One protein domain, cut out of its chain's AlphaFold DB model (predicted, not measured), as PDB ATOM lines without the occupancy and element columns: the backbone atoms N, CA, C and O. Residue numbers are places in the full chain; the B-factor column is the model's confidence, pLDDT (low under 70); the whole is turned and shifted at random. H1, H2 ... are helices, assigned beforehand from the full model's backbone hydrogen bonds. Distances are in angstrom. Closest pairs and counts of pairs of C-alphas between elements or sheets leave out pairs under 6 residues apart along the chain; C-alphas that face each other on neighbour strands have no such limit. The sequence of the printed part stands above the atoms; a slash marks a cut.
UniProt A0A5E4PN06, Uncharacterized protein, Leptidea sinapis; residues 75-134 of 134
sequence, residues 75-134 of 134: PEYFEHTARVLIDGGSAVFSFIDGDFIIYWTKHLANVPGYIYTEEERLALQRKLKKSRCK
ATOM      1  N   PRO A  75      -1.860  23.993  30.055       93.50
ATOM      2  CA  PRO A  75      -3.035  24.822  29.781       93.50
ATOM      3  C   PRO A  75      -2.764  26.322  29.977       93.50
ATOM      4  O   PRO A  75      -1.929  26.695  30.801       93.50
ATOM      5  N   GLU A  76      -3.542  27.178  29.304       92.69
ATOM      6  CA  GLU A  76      -3.412  28.651  29.322       92.69
ATOM      7  C   GLU A  76      -3.243  29.240  30.735       92.69
ATOM      8  O   GLU A  76      -2.355  30.055  30.975       92.69
ATOM      9  N   TYR A  77      -4.045  28.780  31.699       94.19
ATOM     10  CA  TYR A  77      -4.060  29.316  33.065       94.19
ATOM     11  C   TYR A  77      -3.229  28.512  34.070       94.19
ATOM     12  O   TYR A  77      -3.342  28.742  35.277       94.19
ATOM     13  N   PHE A  78      -2.404  27.569  33.612       93.88
ATOM     14  CA  PHE A  78      -1.627  26.702  34.497       93.88
ATOM     15  C   PHE A  78      -0.714  27.500  35.432       93.88
ATOM     16  O   PHE A  78      -0.794  27.336  36.646       93.88
ATOM     17  N   GLU A  79       0.117  28.394  34.888       93.12
ATOM     18  CA  GLU A  79       1.080  29.136  35.709       93.12
ATOM     19  C   GLU A  79       0.391  30.108  36.667       93.12
ATOM     20  O   GLU A  79       0.808  30.233  37.815       93.12
ATOM     21  N   HIS A  80      -0.689  30.761  36.228       94.56
ATOM     22  CA  HIS A  80      -1.476  31.635  37.096       94.56
ATOM     23  C   HIS A  80      -2.082  30.853  38.268       94.56
ATOM     24  O   HIS A  80      -1.920  31.243  39.420       94.56
ATOM     25  N   THR A  81      -2.717  29.713  37.981       93.50
ATOM     26  CA  THR A  81      -3.334  28.861  39.008       93.50
ATOM     27  C   THR A  81      -2.288  28.312  39.973       93.50
ATOM     28  O   THR A  81      -2.510  28.306  41.181       93.50
ATOM     29  N   ALA A  82      -1.134  27.880  39.457       92.56
ATOM     30  CA  ALA A  82      -0.036  27.384  40.274       92.56
ATOM     31  C   ALA A  82       0.506  28.471  41.215       92.56
ATOM     32  O   ALA A  82       0.635  28.208  42.407       92.56
ATOM     33  N   ARG A  83       0.747  29.694  40.719       92.38
ATOM     34  CA  ARG A  83       1.187  30.822  41.560       92.38
ATOM     35  C   ARG A  83       0.167  31.141  42.647       92.38
ATOM     36  O   ARG A  83       0.518  31.098  43.814       92.38
ATOM     37  N   VAL A  84      -1.108  31.324  42.291       93.31
ATOM     38  CA  VAL A  84      -2.171  31.631  43.267       93.31
ATOM     39  C   VAL A  84      -2.300  30.541  44.336       93.31
ATOM     40  O   VAL A  84      -2.478  30.848  45.516       93.31
ATOM     41  N   LEU A  85      -2.189  29.264  43.953       90.88
ATOM     42  CA  LEU A  85      -2.245  28.148  44.897       90.88
ATOM     43  C   LEU A  85      -1.060  28.162  45.875       90.88
ATOM     44  O   LEU A  85      -1.254  27.929  47.069       90.88
ATOM     45  N   ILE A  86       0.152  28.435  45.384       91.19
ATOM     46  CA  ILE A  86       1.359  28.496  46.217       91.19
ATOM     47  C   ILE A  86       1.369  29.748  47.094       91.19
ATOM     48  O   ILE A  86       1.647  29.639  48.286       91.19
ATOM     49  N   ASP A  87       0.964  30.898  46.561       88.69
ATOM     50  CA  ASP A  87       0.842  32.146  47.313       88.69
ATOM     51  C   ASP A  87      -0.164  31.995  48.458       88.69
ATOM     52  O   ASP A  87       0.118  32.387  49.589       88.69
ATOM     53  N   GLY A  88      -1.306  31.341  48.214       88.12
ATOM     54  CA  GLY A  88      -2.259  30.996  49.272       88.12
ATOM     55  C   GLY A  88      -1.676  30.029  50.311       88.12
ATOM     56  O   GLY A  88      -1.939  30.157  51.506       88.12
ATOM     57  N   GLY A  89      -0.844  29.081  49.870       85.75
ATOM     58  CA  GLY A  89      -0.137  28.131  50.733       85.75
ATOM     59  C   GLY A  89       1.016  28.737  51.542       85.75
ATOM     60  O   GLY A  89       1.401  28.160  52.561       85.75
ATOM     61  N   SER A  90       1.539  29.902  51.147       81.75
ATOM     62  CA  SER A  90       2.672  30.573  51.808       81.75
ATOM     63  C   SER A  90       2.405  30.918  53.281       81.75
ATOM     64  O   SER A  90       3.330  30.942  54.094       81.75
ATOM     65  N   ALA A  91       1.131  31.079  53.662       81.81
ATOM     66  CA  ALA A  91       0.716  31.251  55.055       81.81
ATOM     67  C   ALA A  91       1.078  30.042  55.942       81.81
ATOM     68  O   ALA A  91       1.271  30.195  57.146       81.81
ATOM     69  N   VAL A  92       1.178  28.849  55.347       80.62
ATOM     70  CA  VAL A  92       1.546  27.592  56.018       80.62
ATOM     71  C   VAL A  92       3.004  27.222  55.734       80.62
ATOM     72  O   VAL A  92       3.708  26.760  56.630       80.62
ATOM     73  N   PHE A  93       3.474  27.447  54.503       78.25
ATOM     74  CA  PHE A  93       4.825  27.107  54.051       78.25
ATOM     75  C   PHE A  93       5.549  28.349  53.519       78.25
ATOM     76  O   PHE A  93       5.672  28.556  52.315       78.25
ATOM     77  N   SER A  94       6.052  29.182  54.430       75.88
ATOM     78  CA  SER A  94       6.557  30.533  54.123       75.88
ATOM     79  C   SER A  94       7.875  30.567  53.338       75.88
ATOM     80  O   SER A  94       8.354  31.636  52.978       75.88
ATOM     81  N   PHE A  95       8.485  29.408  53.097       75.56
ATOM     82  CA  PHE A  95       9.756  29.252  52.383       75.56
ATOM     83  C   PHE A  95       9.573  28.863  50.907       75.56
ATOM     84  O   PHE A  95      10.550  28.511  50.248       75.56
ATOM     85  N   ILE A  96       8.338  28.872  50.396       77.81
ATOM     86  CA  ILE A  96       8.012  28.375  49.061       77.81
ATOM     87  C   ILE A  96       7.519  29.518  48.170       77.81
ATOM     88  O   ILE A  96       6.524  30.165  48.478       77.81
ATOM     89  N   ASP A  97       8.211  29.717  47.050       87.06
ATOM     90  CA  ASP A  97       7.862  30.667  45.994       87.06
ATOM     91  C   ASP A  97       7.201  29.949  44.803       87.06
ATOM     92  O   ASP A  97       7.574  28.821  44.451       87.06
ATOM     93  N   GLY A  98       6.206  30.590  44.182       89.00
ATOM     94  CA  GLY A  98       5.435  30.010  43.080       89.00
ATOM     95  C   GLY A  98       6.280  29.699  41.844       89.00
ATOM     96  O   GLY A  98       6.154  28.610  41.274       89.00
ATOM     97  N   ASP A  99       7.178  30.605  41.455       90.88
ATOM     98  CA  ASP A  99       8.051  30.397  40.298       90.88
ATOM     99  C   ASP A  99       9.063  29.284  40.579       90.88
ATOM    100  O   ASP A  99       9.281  28.417  39.724       90.88
ATOM    101  N   PHE A 100       9.610  29.234  41.799       90.06
ATOM    102  CA  PHE A 100      10.468  28.129  42.222       90.06
ATOM    103  C   PHE A 100       9.749  26.778  42.131       90.06
ATOM    104  O   PHE A 100      10.306  25.836  41.567       90.06
ATOM    105  N   ILE A 101       8.514  26.656  42.624       90.44
ATOM    106  CA  ILE A 101       7.770  25.386  42.570       90.44
ATOM    107  C   ILE A 101       7.465  24.961  41.142       90.44
ATOM    108  O   ILE A 101       7.624  23.780  40.816       90.44
ATOM    109  N   ILE A 102       7.053  25.889  40.278       92.69
ATOM    110  CA  ILE A 102       6.788  25.583  38.868       92.69
ATOM    111  C   ILE A 102       8.074  25.088  38.203       92.69
ATOM    112  O   ILE A 102       8.077  24.031  37.564       92.69
ATOM    113  N   TYR A 103       9.173  25.820  38.389       94.06
ATOM    114  CA  TYR A 103      10.471  25.458  37.839       94.06
ATOM    115  C   TYR A 103      10.938  24.091  38.353       94.06
ATOM    116  O   TYR A 103      11.288  23.212  37.563       94.06
ATOM    117  N   TRP A 104      10.898  23.886  39.670       92.81
ATOM    118  CA  TRP A 104      11.362  22.664  40.317       92.81
ATOM    119  C   TRP A 104      10.529  21.457  39.901       92.81
ATOM    120  O   TRP A 104      11.083  20.403  39.609       92.81
ATOM    121  N   THR A 105       9.212  21.616  39.772       93.38
ATOM    122  CA  THR A 105       8.322  20.554  39.285       93.38
ATOM    123  C   THR A 105       8.680  20.141  37.859       93.38
ATOM    124  O   THR A 105       8.817  18.949  37.578       93.38
ATOM    125  N   LYS A 106       8.894  21.111  36.961       94.75
ATOM    126  CA  LYS A 106       9.293  20.840  35.572       94.75
ATOM    127  C   LYS A 106      10.687  20.199  35.494       94.75
ATOM    128  O   LYS A 106      10.877  19.242  34.744       94.75
ATOM    129  N   HIS A 107      11.627  20.635  36.331       94.75
ATOM    130  CA  HIS A 107      12.942  20.005  36.467       94.75
ATOM    131  C   HIS A 107      12.842  18.552  36.984       94.75
ATOM    132  O   HIS A 107      13.432  17.627  36.418       94.75
ATOM    133  N   LEU A 108      12.044  18.304  38.028       94.06
ATOM    134  CA  LEU A 108      11.824  16.968  38.583       94.06
ATOM    135  C   LEU A 108      11.135  16.023  37.588       94.06
ATOM    136  O   LEU A 108      11.490  14.847  37.552       94.06
ATOM    137  N   ALA A 109      10.246  16.528  36.735       94.69
ATOM    138  CA  ALA A 109       9.618  15.763  35.656       94.69
ATOM    139  C   ALA A 109      10.509  15.567  34.412       94.69
ATOM    140  O   ALA A 109      10.090  14.900  33.475       94.69
ATOM    141  N   ASN A 110      11.735  16.107  34.399       92.75
ATOM    142  CA  ASN A 110      12.658  16.078  33.256       92.75
ATOM    143  C   ASN A 110      12.133  16.807  32.003       92.75
ATOM    144  O   ASN A 110      12.480  16.425  30.883       92.75
ATOM    145  N   VAL A 111      11.337  17.867  32.177       94.19
ATOM    146  CA  VAL A 111      10.890  18.709  31.058       94.19
ATOM    147  C   VAL A 111      12.120  19.302  30.349       94.19
ATOM    148  O   VAL A 111      12.991  19.879  31.015       94.19
ATOM    149  N   PRO A 112      12.230  19.191  29.012       89.94
ATOM    150  CA  PRO A 112      13.365  19.734  28.274       89.94
ATOM    151  C   PRO A 112      13.578  21.231  28.543       89.94
ATOM    152  O   PRO A 112      12.646  22.027  28.503       89.94
ATOM    153  N   GLY A 113      14.829  21.622  28.803       88.44
ATOM    154  CA  GLY A 113      15.213  23.018  29.057       88.44
ATOM    155  C   GLY A 113      15.242  23.435  30.534       88.44
ATOM    156  O   GLY A 113      15.817  24.476  30.840       88.44
ATOM    157  N   TYR A 114      14.725  22.617  31.456       92.75
ATOM    158  CA  TYR A 114      14.771  22.889  32.900       92.75
ATOM    159  C   TYR A 114      16.038  22.291  33.531       92.75
ATOM    160  O   TYR A 114      16.056  21.140  33.970       92.75
ATOM    161  N   ILE A 115      17.118  23.079  33.522       92.25
ATOM    162  CA  ILE A 115      18.486  22.671  33.890       92.25
ATOM    163  C   ILE A 115      18.880  23.236  35.253       92.25
ATOM    164  O   ILE A 115      19.024  24.450  35.381       92.25
ATOM    165  N   TYR A 116      19.149  22.367  36.225       91.19
ATOM    166  CA  TYR A 116      19.527  22.763  37.581       91.19
ATOM    167  C   TYR A 116      21.038  22.687  37.836       91.19
ATOM    168  O   TYR A 116      21.575  23.491  38.594       91.19
ATOM    169  N   THR A 117      21.741  21.734  37.215       91.38
ATOM    170  CA  THR A 117      23.184  21.522  37.440       91.38
ATOM    171  C   THR A 117      24.033  21.765  36.191       91.38
ATOM    172  O   THR A 117      23.573  21.645  35.053       91.38
ATOM    173  N   GLU A 118      25.323  22.060  36.385       92.25
ATOM    174  CA  GLU A 118      26.274  22.192  35.270       92.25
ATOM    175  C   GLU A 118      26.449  20.878  34.493       92.25
ATOM    176  O   GLU A 118      26.606  20.891  33.271       92.25
ATOM    177  N   GLU A 119      26.353  19.728  35.161       90.94
ATOM    178  CA  GLU A 119      26.401  18.421  34.499       90.94
ATOM    179  C   GLU A 119      25.230  18.228  33.532       90.94
ATOM    180  O   GLU A 119      25.428  17.813  32.385       90.94
ATOM    181  N   GLU A 120      24.018  18.594  33.954       91.19
ATOM    182  CA  GLU A 120      22.825  18.581  33.104       91.19
ATOM    183  C   GLU A 120      22.974  19.542  31.920       91.19
ATOM    184  O   GLU A 120      22.660  19.181  30.779       91.19
ATOM    185  N   ARG A 121      23.529  20.741  32.157       91.25
ATOM    186  CA  ARG A 121      23.816  21.722  31.101       91.25
ATOM    187  C   ARG A 121      24.751  21.142  30.044       91.25
ATOM    188  O   ARG A 121      24.475  21.226  28.845       91.25
ATOM    189  N   LEU A 122      25.851  20.525  30.477       92.62
ATOM    190  CA  LEU A 122      26.828  19.882  29.596       92.62
ATOM    191  C   LEU A 122      26.213  18.699  28.840       92.62
ATOM    192  O   LEU A 122      26.470  18.528  27.645       92.62
ATOM    193  N   ALA A 123      25.382  17.892  29.502       89.81
ATOM    194  CA  ALA A 123      24.674  16.782  28.873       89.81
ATOM    195  C   ALA A 123      23.727  17.265  27.761       89.81
ATOM    196  O   ALA A 123      23.732  16.696  26.663       89.81
ATOM    197  N   LEU A 124      22.981  18.350  27.995       88.62
ATOM    198  CA  LEU A 124      22.126  18.965  26.981       88.62
ATOM    199  C   LEU A 124      22.946  19.502  25.801       88.62
ATOM    200  O   LEU A 124      22.634  19.197  24.650       88.62
ATOM    201  N   GLN A 125      24.037  20.226  26.063       90.44
ATOM    202  CA  GLN A 125      24.924  20.728  25.005       90.44
ATOM    203  C   GLN A 125      25.491  19.594  24.137       90.44
ATOM    204  O   GLN A 125      25.562  19.725  22.914       90.44
ATOM    205  N   ARG A 126      25.865  18.458  24.742       91.56
ATOM    206  CA  ARG A 126      26.311  17.265  23.999       91.56
ATOM    207  C   ARG A 126      25.196  16.690  23.123       91.56
ATOM    208  O   ARG A 126      25.475  16.320  21.984       91.56
ATOM    209  N   LYS A 127      23.952  16.625  23.618       88.88
ATOM    210  CA  LYS A 127      22.789  16.176  22.829       88.88
ATOM    211  C   LYS A 127      22.532  17.099  21.630       88.88
ATOM    212  O   LYS A 127      22.437  16.602  20.512       88.88
ATOM    213  N   LEU A 128      22.522  18.418  21.842       89.00
ATOM    214  CA  LEU A 128      22.305  19.421  20.788       89.00
ATOM    215  C   LEU A 128      23.405  19.408  19.713       89.00
ATOM    216  O   LEU A 128      23.128  19.550  18.525       89.00
ATOM    217  N   LYS A 129      24.670  19.198  20.105       90.81
ATOM    218  CA  LYS A 129      25.770  19.028  19.138       90.81
ATOM    219  C   LYS A 129      25.568  17.786  18.266       90.81
ATOM    220  O   LYS A 129      25.747  17.865  17.057       90.81
ATOM    221  N   LYS A 130      25.154  16.658  18.857       89.12
ATOM    222  CA  LYS A 130      24.879  15.413  18.117       89.12
ATOM    223  C   LYS A 130      23.700  15.545  17.152       89.12
ATOM    224  O   LYS A 130      23.765  14.972  16.072       89.12
ATOM    225  N   SER A 131      22.648  16.281  17.515       84.56
ATOM    226  CA  SER A 131      21.492  16.492  16.634       84.56
ATOM    227  C   SER A 131      21.789  17.427  15.462       84.56
ATOM    228  O   SER A 131      21.135  17.310  14.439       84.56
ATOM    229  N   ARG A 132      22.772  18.329  15.592       80.00
ATOM    230  CA  ARG A 132      23.194  19.259  14.528       80.00
ATOM    231  C   ARG A 132      24.175  18.642  13.517       80.00
ATOM    232  O   ARG A 132      24.411  19.228  12.469       80.00
ATOM    233  N   CYS A 133      24.777  17.498  13.849       68.94
ATOM    234  CA  CYS A 133      25.662  16.731  12.962       68.94
ATOM    235  C   CYS A 133      24.929  15.669  12.121       68.94
ATOM    236  O   CYS A 133      25.590  14.948  11.376       68.94
ATOM    237  N   LYS A 134      23.608  15.541  12.269       54.12
ATOM    238  CA  LYS A 134      22.733  14.748  11.399       54.12
ATOM    239  C   LYS A 134      21.968  15.683  10.475       54.12
ATOM    240  O   LYS A 134      21.673  15.233   9.352       54.12
TER     241      LYS A 134
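This is residues 75 to 134 of the 134 residues of an uncharacterized protein of Leptidea sinapis (UniProt A0A5E4PN06). The longest helix, H3, is at one end of a flat, strung-out row of three helices and touches neither other helix; residues 125 to 134 stick out free. At the other end, H2 starts beside the middle of H1 and leads away from it. The 60 printed residues, with H1, H2 and H3 in chain order, are all helix in class and only just loose, close to extended: radius of gyration of the C-alphas 15.7 A, spans 50 by 26 by 12 A.

Find C-alpha 118 at (26.274, 22.192, 35.270); from there H3 runs 21.2 A to residue 132. H2 is residues 98 to 108, 15.2 A. H1, residues 78 to 89, 16.4 A, begins at (-1.627, 26.702, 34.497).

H3 is apart from H1 and H2. H2 touches H1, closest at the C-alphas of Arg 83 and Gly 98, 4.6 A, at a steep tilt of 64 degrees, opposite ways. In H1, H2 and H3 every O i to N i+4 pair is within hydrogen-bond range.

The farthest C-alphas, of Ala 91 and Lys 134, are 51.6 A apart. The printed part has no cut, and both links are short. Residues 133 to 134 have pLDDT under 70.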